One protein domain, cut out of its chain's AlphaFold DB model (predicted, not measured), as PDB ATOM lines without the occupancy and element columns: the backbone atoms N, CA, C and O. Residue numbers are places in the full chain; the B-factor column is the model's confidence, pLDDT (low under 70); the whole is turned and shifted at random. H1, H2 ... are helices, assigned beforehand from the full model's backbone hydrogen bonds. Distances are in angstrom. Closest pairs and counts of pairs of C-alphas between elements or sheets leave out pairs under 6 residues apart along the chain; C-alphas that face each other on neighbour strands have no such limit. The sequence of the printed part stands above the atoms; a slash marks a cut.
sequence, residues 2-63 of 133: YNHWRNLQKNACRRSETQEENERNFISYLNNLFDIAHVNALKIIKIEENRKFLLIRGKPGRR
ATOM      1  N   TYR A   2      -2.969  -5.760  27.391       89.50
ATOM      2  CA  TYR A   2      -3.513  -5.114  26.191       89.50
ATOM      3  C   TYR A   2      -3.369  -3.582  26.194       89.50
ATOM      4  O   TYR A   2      -2.749  -3.026  25.294       89.50
ATOM      5  N   ASN A   3      -3.844  -2.897  27.240       91.81
ATOM      6  CA  ASN A   3      -3.765  -1.431  27.322       91.81
ATOM      7  C   ASN A   3      -2.320  -0.904  27.315       91.81
ATOM      8  O   ASN A   3      -2.041   0.131  26.720       91.81
ATOM      9  N   HIS A   4      -1.392  -1.638  27.935       89.38
ATOM     10  CA  HIS A   4       0.021  -1.271  27.973       89.38
ATOM     11  C   HIS A   4       0.657  -1.349  26.573       89.38
ATOM     12  O   HIS A   4       1.282  -0.388  26.135       89.38
ATOM     13  N   TRP A   5       0.375  -2.419  25.820       93.06
ATOM     14  CA  TRP A   5       0.763  -2.533  24.411       93.06
ATOM     15  C   TRP A   5       0.115  -1.459  23.525       93.06
ATOM     16  O   TRP A   5       0.798  -0.821  22.727       93.06
ATOM     17  N   ARG A   6      -1.189  -1.194  23.691       94.31
ATOM     18  CA  ARG A   6      -1.888  -0.136  22.937       94.31
ATOM     19  C   ARG A   6      -1.301   1.249  23.203       94.31
ATOM     20  O   ARG A   6      -1.266   2.070  22.294       94.31
ATOM     21  N   ASN A   7      -0.840   1.516  24.423       91.25
ATOM     22  CA  ASN A   7      -0.170   2.771  24.753       91.25
ATOM     23  C   ASN A   7       1.232   2.857  24.139       91.25
ATOM     24  O   ASN A   7       1.579   3.915  23.623       91.25
ATOM     25  N   LEU A   8       1.992   1.758  24.106       93.38
ATOM     26  CA  LEU A   8       3.278   1.700  23.399       93.38
ATOM     27  C   LEU A   8       3.123   1.985  21.901       93.38
ATOM     28  O   LEU A   8       3.899   2.753  21.342       93.38
ATOM     29  N   GLN A   9       2.075   1.450  21.270       93.12
ATOM     30  CA  GLN A   9       1.805   1.688  19.849       93.12
ATOM     31  C   GLN A   9       1.617   3.165  19.494       93.12
ATOM     32  O   GLN A   9       2.012   3.575  18.406       93.12
ATOM     33  N   LYS A  10       1.046   3.978  20.395       93.19
ATOM     34  CA  LYS A  10       0.819   5.413  20.144       93.19
ATOM     35  C   LYS A  10       2.120   6.175  19.877       93.19
ATOM     36  O   LYS A  10       2.097   7.192  19.195       93.19
ATOM     37  N   ASN A  11       3.236   5.675  20.400       90.00
ATOM     38  CA  ASN A  11       4.547   6.308  20.319       90.00
ATOM     39  C   ASN A  11       5.564   5.481  19.516       90.00
ATOM     40  O   ASN A  11       6.732   5.849  19.491       90.00
ATOM     41  N   ALA A  12       5.143   4.418  18.824       88.62
ATOM     42  CA  ALA A  12       6.043   3.474  18.148       88.62
ATOM     43  C   ALA A  12       6.928   4.102  17.049       88.62
ATOM     44  O   ALA A  12       7.967   3.555  16.694       88.62
ATOM     45  N   CYS A  13       6.529   5.253  16.496       89.44
ATOM     46  CA  CYS A  13       7.336   5.981  15.511       89.44
ATOM     47  C   CYS A  13       8.416   6.873  16.147       89.44
ATOM     48  O   CYS A  13       9.285   7.375  15.436       89.44
ATOM     49  N   ARG A  14       8.359   7.119  17.462       90.31
ATOM     50  CA  ARG A  14       9.303   7.994  18.168       90.31
ATOM     51  C   ARG A  14      10.527   7.190  18.601       90.31
ATOM     52  O   ARG A  14      10.391   6.117  19.173       90.31
ATOM     53  N   ARG A  15      11.719   7.744  18.376       90.06
ATOM     54  CA  ARG A  15      13.012   7.182  18.811       90.06
ATOM     55  C   ARG A  15      13.561   7.937  20.016       90.06
ATOM     56  O   ARG A  15      14.679   8.436  19.991       90.06
ATOM     57  N   SER A  16      12.721   8.116  21.033       94.56
ATOM     58  CA  SER A  16      13.176   8.668  22.307       94.56
ATOM     59  C   SER A  16      13.656   7.542  23.212       94.56
ATOM     60  O   SER A  16      13.076   6.458  23.223       94.56
ATOM     61  N   GLU A  17      14.667   7.826  24.025       95.62
ATOM     62  CA  GLU A  17      15.216   6.871  24.990       95.62
ATOM     63  C   GLU A  17      14.126   6.291  25.904       95.62
ATOM     64  O   GLU A  17      14.016   5.079  26.052       95.62
ATOM     65  N   THR A  18      13.226   7.137  26.417       94.31
ATOM     66  CA  THR A  18      12.088   6.699  27.238       94.31
ATOM     67  C   THR A  18      11.166   5.723  26.506       94.31
ATOM     68  O   THR A  18      10.640   4.796  27.117       94.31
ATOM     69  N   GLN A  19      10.930   5.921  25.205       94.56
ATOM     70  CA  GLN A  19      10.097   5.003  24.431       94.56
ATOM     71  C   GLN A  19      10.796   3.650  24.273       94.56
ATOM     72  O   GLN A  19      10.172   2.615  24.491       94.56
ATOM     73  N   GLU A  20      12.094   3.652  23.975       94.44
ATOM     74  CA  GLU A  20      12.884   2.425  23.847       94.44
ATOM     75  C   GLU A  20      13.018   1.667  25.174       94.44
ATOM     76  O   GLU A  20      12.959   0.438  25.194       94.44
ATOM     77  N   GLU A  21      13.176   2.377  26.292       95.44
ATOM     78  CA  GLU A  21      13.152   1.828  27.653       95.44
ATOM     79  C   GLU A  21      11.806   1.142  27.933       95.44
ATOM     80  O   GLU A  21      11.753  -0.011  28.362       95.44
ATOM     81  N   ASN A  22      10.697   1.818  27.621       93.56
ATOM     82  CA  ASN A  22       9.356   1.269  27.810       93.56
ATOM     83  C   ASN A  22       9.116   0.017  26.950       93.56
ATOM     84  O   ASN A  22       8.494  -0.941  27.416       93.56
ATOM     85  N   GLU A  23       9.616  -0.006  25.714       93.50
ATOM     86  CA  GLU A  23       9.552  -1.180  24.839       93.50
ATOM     87  C   GLU A  23      10.391  -2.342  25.385       93.50
ATOM     88  O   GLU A  23       9.899  -3.471  25.463       93.50
ATOM     89  N   ARG A  24      11.622  -2.071  25.837       93.50
ATOM     90  CA  ARG A  24      12.493  -3.065  26.484       93.50
ATOM     91  C   ARG A  24      11.841  -3.661  27.732       93.50
ATOM     92  O   ARG A  24      11.796  -4.885  27.874       93.50
ATOM     93  N   ASN A  25      11.264  -2.820  28.586       94.06
ATOM     94  CA  ASN A  25      10.557  -3.246  29.793       94.06
ATOM     95  C   ASN A  25       9.336  -4.115  29.467       94.06
ATOM     96  O   ASN A  25       9.125  -5.154  30.094       94.06
ATOM     97  N   PHE A  26       8.570  -3.751  28.439       93.88
ATOM     98  CA  PHE A  26       7.433  -4.548  27.984       93.88
ATOM     99  C   PHE A  26       7.844  -5.923  27.450       93.88
ATOM    100  O   PHE A  26       7.199  -6.926  27.766       93.88
ATOM    101  N   ILE A  27       8.925  -5.985  26.667       89.12
ATOM    102  CA  ILE A  27       9.487  -7.242  26.155       89.12
ATOM    103  C   ILE A  27       9.963  -8.124  27.314       89.12
ATOM    104  O   ILE A  27       9.647  -9.312  27.343       89.12
ATOM    105  N   SER A  28      10.673  -7.547  28.286       90.06
ATOM    106  CA  SER A  28      11.131  -8.261  29.484       90.06
ATOM    107  C   SER A  28       9.957  -8.855  30.269       90.06
ATOM    108  O   SER A  28       9.930 -10.056  30.548       90.06
ATOM    109  N   TYR A  29       8.924  -8.047  30.529       90.94
ATOM    110  CA  TYR A  29       7.707  -8.512  31.193       90.94
ATOM    111  C   TYR A  29       7.022  -9.642  30.405       90.94
ATOM    112  O   TYR A  29       6.567 -10.621  31.001       90.94
ATOM    113  N   LEU A  30       6.934  -9.529  29.072       88.25
ATOM    114  CA  LEU A  30       6.354 -10.578  28.228       88.25
ATOM    115  C   LEU A  30       7.131 -11.888  28.333       88.25
ATOM    116  O   LEU A  30       6.509 -12.937  28.478       88.25
ATOM    117  N   ASN A  31       8.460 -11.832  28.276       85.62
ATOM    118  CA  ASN A  31       9.297 -13.023  28.387       85.62
ATOM    119  C   ASN A  31       9.082 -13.723  29.733       85.62
ATOM    120  O   ASN A  31       8.775 -14.911  29.747       85.62
ATOM    121  N   ASN A  32       9.092 -12.973  30.840       88.44
ATOM    122  CA  ASN A  32       8.818 -13.529  32.166       88.44
ATOM    123  C   ASN A  32       7.428 -14.191  32.250       88.44
ATOM    124  O   ASN A  32       7.275 -15.284  32.795       88.44
ATOM    125  N   LEU A  33       6.399 -13.562  31.665       89.56
ATOM    126  CA  LEU A  33       5.060 -14.151  31.604       89.56
ATOM    127  C   LEU A  33       5.056 -15.477  30.827       89.56
ATOM    128  O   LEU A  33       4.405 -16.434  31.251       89.56
ATOM    129  N   PHE A  34       5.774 -15.541  29.702       85.06
ATOM    130  CA  PHE A  34       5.902 -16.767  28.919       85.06
ATOM    131  C   PHE A  34       6.652 -17.859  29.676       85.06
ATOM    132  O   PHE A  34       6.197 -18.999  29.637       85.06
ATOM    133  N   ASP A  35       7.722 -17.533  30.398       83.94
ATOM    134  CA  ASP A  35       8.484 -18.502  31.190       83.94
ATOM    135  C   ASP A  35       7.609 -19.133  32.284       83.94
ATOM    136  O   ASP A  35       7.529 -20.360  32.401       83.94
ATOM    137  N   ILE A  36       6.849 -18.311  33.018       87.25
ATOM    138  CA  ILE A  36       5.898 -18.780  34.039       87.25
ATOM    139  C   ILE A  36       4.815 -19.663  33.406       87.25
ATOM    140  O   ILE A  36       4.533 -20.765  33.890       87.25
ATOM    141  N   ALA A  37       4.207 -19.204  32.309       88.69
ATOM    142  CA  ALA A  37       3.177 -19.961  31.606       88.69
ATOM    143  C   ALA A  37       3.718 -21.293  31.065       88.69
ATOM    144  O   ALA A  37       3.012 -22.299  31.105       88.69
ATOM    145  N   HIS A  38       4.970 -21.323  30.608       85.38
ATOM    146  CA  HIS A  38       5.623 -22.516  30.086       85.38
ATOM    147  C   HIS A  38       5.832 -23.570  31.171       85.38
ATOM    148  O   HIS A  38       5.452 -24.728  30.995       85.38
ATOM    149  N   VAL A  39       6.380 -23.159  32.319       87.31
ATOM    150  CA  VAL A  39       6.561 -24.036  33.482       87.31
ATOM    151  C   VAL A  39       5.215 -24.593  33.946       87.31
ATOM    152  O   VAL A  39       5.102 -25.785  34.229       87.31
ATOM    153  N   ASN A  40       4.171 -23.763  33.972       89.19
ATOM    154  CA  ASN A  40       2.828 -24.200  34.348       89.19
ATOM    155  C   ASN A  40       2.216 -25.160  33.317       89.19
ATOM    156  O   ASN A  40       1.655 -26.187  33.695       89.19
ATOM    157  N   ALA A  41       2.374 -24.893  32.020       89.31
ATOM    158  CA  ALA A  41       1.900 -25.779  30.958       89.31
ATOM    159  C   ALA A  41       2.581 -27.154  31.022       89.31
ATOM    160  O   ALA A  41       1.907 -28.179  30.922       89.31
ATOM    161  N   LEU A  42       3.892 -27.191  31.279       88.56
ATOM    162  CA  LEU A  42       4.629 -28.436  31.506       88.56
ATOM    163  C   LEU A  42       4.168 -29.183  32.762       88.56
ATOM    164  O   LEU A  42       4.366 -30.386  32.840       88.56
ATOM    165  N   LYS A  43       3.549 -28.536  33.750       89.38
ATOM    166  CA  LYS A  43       2.951 -29.250  34.892       89.38
ATOM    167  C   LYS A  43       1.593 -29.860  34.540       89.38
ATOM    168  O   LYS A  43       1.282 -30.951  35.001       89.38
ATOM    169  N   ILE A  44       0.802 -29.170  33.719       92.25
ATOM    170  CA  ILE A  44      -0.579 -29.558  33.392       92.25
ATOM    171  C   ILE A  44      -0.633 -30.619  32.280       92.25
ATOM    172  O   ILE A  44      -1.468 -31.524  32.320       92.25
ATOM    173  N   ILE A  45       0.240 -30.524  31.274       90.44
ATOM    174  CA  ILE A  45       0.198 -31.395  30.094       90.44
ATOM    175  C   ILE A  45       0.706 -32.794  30.436       90.44
ATOM    176  O   ILE A  45       1.859 -32.979  30.823       90.44
ATOM    177  N   LYS A  46      -0.157 -33.787  30.219       91.62
ATOM    178  CA  LYS A  46       0.130 -35.202  30.494       91.62
ATOM    179  C   LYS A  46       0.711 -35.954  29.295       91.62
ATOM    180  O   LYS A  46       1.455 -36.902  29.491       91.62
ATOM    181  N   ILE A  47       0.394 -35.522  28.073       91.88
ATOM    182  CA  ILE A  47       0.872 -36.164  26.839       91.88
ATOM    183  C   ILE A  47       2.357 -35.846  26.646       91.88
ATOM    184  O   ILE A  47       2.732 -34.678  26.515       91.88
ATOM    185  N   GLU A  48       3.189 -36.881  26.619       88.12
ATOM    186  CA  GLU A  48       4.649 -36.782  26.564       88.12
ATOM    187  C   GLU A  48       5.142 -36.072  25.296       88.12
ATOM    188  O   GLU A  48       6.002 -35.192  25.361       88.12
ATOM    189  N   GLU A  49       4.540 -36.372  24.147       83.62
ATOM    190  CA  GLU A  49       4.830 -35.722  22.868       83.62
ATOM    191  C   GLU A  49       4.644 -34.204  22.979       83.62
ATOM    192  O   GLU A  49       5.540 -33.435  22.627       83.62
ATOM    193  N   ASN A  50       3.533 -33.751  23.566       82.94
ATOM    194  CA  ASN A  50       3.234 -32.328  23.741       82.94
ATOM    195  C   ASN A  50       4.225 -31.642  24.695       82.94
ATOM    196  O   ASN A  50       4.583 -30.480  24.489       82.94
ATOM    197  N   ARG A  51       4.721 -32.359  25.712       85.75
ATOM    198  CA  ARG A  51       5.788 -31.868  26.601       85.75
ATOM    199  C   ARG A  51       7.103 -31.701  25.839       85.75
ATOM    200  O   ARG A  51       7.754 -30.668  25.990       85.75
ATOM    201  N   LYS A  52       7.468 -32.664  24.983       84.12
ATOM    202  CA  LYS A  52       8.654 -32.581  24.108       84.12
ATOM    203  C   LYS A  52       8.554 -31.389  23.152       84.12
ATOM    204  O   LYS A  52       9.514 -30.629  23.037       84.12
ATOM    205  N   PHE A  53       7.388 -31.163  22.540       79.25
ATOM    206  CA  PHE A  53       7.145 -29.990  21.691       79.25
ATOM    207  C   PHE A  53       7.343 -28.665  22.441       79.25
ATOM    208  O   PHE A  53       7.939 -27.731  21.898       79.25
ATOM    209  N   LEU A  54       6.889 -28.578  23.694       79.25
ATOM    210  CA  LEU A  54       7.109 -27.398  24.530       79.25
ATOM    211  C   LEU A  54       8.586 -27.222  24.899       79.25
ATOM    212  O   LEU A  54       9.142 -26.153  24.656       79.25
ATOM    213  N   LEU A  55       9.261 -28.272  25.366       79.00
ATOM    214  CA  LEU A  55      10.687 -28.231  25.717       79.00
ATOM    215  C   LEU A  55      11.586 -27.780  24.553       79.00
ATOM    216  O   LEU A  55      12.552 -27.044  24.761       79.00
ATOM    217  N   ILE A  56      11.265 -28.176  23.317       76.12
ATOM    218  CA  ILE A  56      11.993 -27.741  22.113       76.12
ATOM    219  C   ILE A  56      11.853 -26.225  21.891       76.12
ATOM    220  O   ILE A  56      12.789 -25.579  21.417       76.12
ATOM    221  N   ARG A  57      10.702 -25.655  22.258       67.50
ATOM    222  CA  ARG A  57      10.333 -24.253  22.029       67.50
ATOM    223  C   ARG A  57      10.689 -23.317  23.196       67.50
ATOM    224  O   ARG A  57      10.763 -22.116  22.977       67.50
ATOM    225  N   GLY A  58      10.915 -23.843  24.402       62.56
ATOM    226  CA  GLY A  58      11.180 -23.077  25.632       62.56
ATOM    227  C   GLY A  58      12.655 -22.805  25.966       62.56
ATOM    228  O   GLY A  58      12.949 -22.393  27.083       62.56
ATOM    229  N   LYS A  59      13.611 -23.059  25.060       59.72
ATOM    230  CA  LYS A  59      15.037 -22.806  25.348       59.72
ATOM    231  C   LYS A  59      15.351 -21.297  25.334       59.72
ATOM    232  O   LYS A  59      15.063 -20.649  24.321       59.72
ATOM    233  N   PRO A  60      15.988 -20.744  26.388       52.66
ATOM    234  CA  PRO A  60      16.322 -19.324  26.462       52.66
ATOM    235  C   PRO A  60      17.213 -18.919  25.280       52.66
ATOM    236  O   PRO A  60      18.163 -19.619  24.927       52.66
ATOM    237  N   GLY A  61      16.858 -17.816  24.617       58.91
ATOM    238  CA  GLY A  61      17.578 -17.301  23.448       58.91
ATOM    239  C   GLY A  61      17.175 -17.884  22.084       58.91
ATOM    240  O   GLY A  61      17.800 -17.529  21.085       58.91
ATOM    241  N   ARG A  62      16.141 -18.740  21.973       55.47
ATOM    242  CA  ARG A  62      15.684 -19.259  20.665       55.47
ATOM    243  C   ARG A  62      14.224 -18.946  20.333       55.47
ATOM    244  O   ARG A  62      13.299 -19.495  20.909       55.47
ATOM    245  N   ARG A  63      14.103 -18.112  19.290       49.78
ATOM    246  CA  ARG A  63      12.979 -17.867  18.369       49.78
ATOM    247  C   ARG A  63      11.578 -17.873  18.977       49.78
ATOM    248  O   ARG A  63      10.883 -18.884  19.045       49.78
TER     249      ARG A  63
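AT A GLANCE: This is residues 2 to 63 of the 133 residues of an uncharacterized protein of Araneus ventricosus (UniProt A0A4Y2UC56). One long, unbent helix, H2, makes the long axis of this model, and a short helix folds back along it at each end, H1 beside its beginning and H3 beside its end. Each short helix makes a helical hairpin with H2, the two short helices stay apart from each other, and the stretch of H2 between their contacts, residues 27 to 37, is covered by neither. The turn between H1 and H2 sticks out at one end with residues 13 to 18, and a short tail, residues 58 to 63, follows H3. The printed part has 62 residues with three named helices in the order H1, H2, H3 and no named strand, and its class is all helix. The whole is only just loose, close to extended, with a radius of gyration of the C-alphas of 15.8 A and spans of 46 by 23 by 14 A.

IN THESE COORDINATES: H2, the longest helix, holds 28 residues, from Glu 17 to Ile 44. Its C-alpha 17 stands at (15.216, 6.871, 24.990) and its C-alpha 44 at (-0.579, -29.558, 33.392), 40.6 A from first to last C-alpha; the y value falls from 6.871 at C-alpha 17 to -29.558 at C-alpha 44. H1 comes before it, residues 2 to 10, and measures 12.9 A from first to last C-alpha; its first C-alpha, that of Tyr 2, is printed at (-3.513, -5.114, 26.191). H3 comes after H2, residues 48 to 57, with 14.5 A from first to last C-alpha, and ends with the C-alpha of Arg 57 at (10.333, -24.253, 22.029). In both H1 and H3 the y values rise from the first C-alpha to the last, against their fall in H2.

HOW THE PARTS SIT: H2 touches both other helices, each with a part of its length alone. With residues 19 to 26 alone it touches H1, with 4 pairs of C-alphas within 8 A. The closest C-alphas of these two are those of Leu 8 and Glu 23, 7.1 A apart. H1 and H2 run opposite ways at a shallow tilt of 28 degrees and form a helical hairpin; their centres are 15.1 A apart. With residues 38 to 42 alone H2 only just touches H3, with 3 pairs of C-alphas within 8 A. The closest C-alphas here are those of Leu 42 and Arg 51, 6.1 A apart. H2 and H3 also run opposite ways, at a shallow tilt of 17 degrees, and form a second helical hairpin, with 20.0 A between centres. H1 and H3 are apart. In H2 and H3 every O i to N i+4 pair is within hydrogen-bond range, and in H1 4 of 5 are.

THE WHOLE: The outline is only just a rod. The two C-alphas farthest apart in the domain, those of Ser 16 and Ile 47, are 46.7 A apart, and each belongs to a link beside one end of H2. The first and last printed C-alphas, those of Tyr 2 and Arg 63, are 22.3 A apart. The link from H1 to H2 has 6 residues and is short; the link from H2 to H3 has 3 residues and is tight. Residues 13 to 18, of which 17 and 18 belong to H2, stand free. The printed part runs from residue 2 to residue 63 without a cut. The mean pLDDT of the printed part is 85.8. Confidence is low, under 70, in residues 57 to 63, of which Arg 57 belongs to H3.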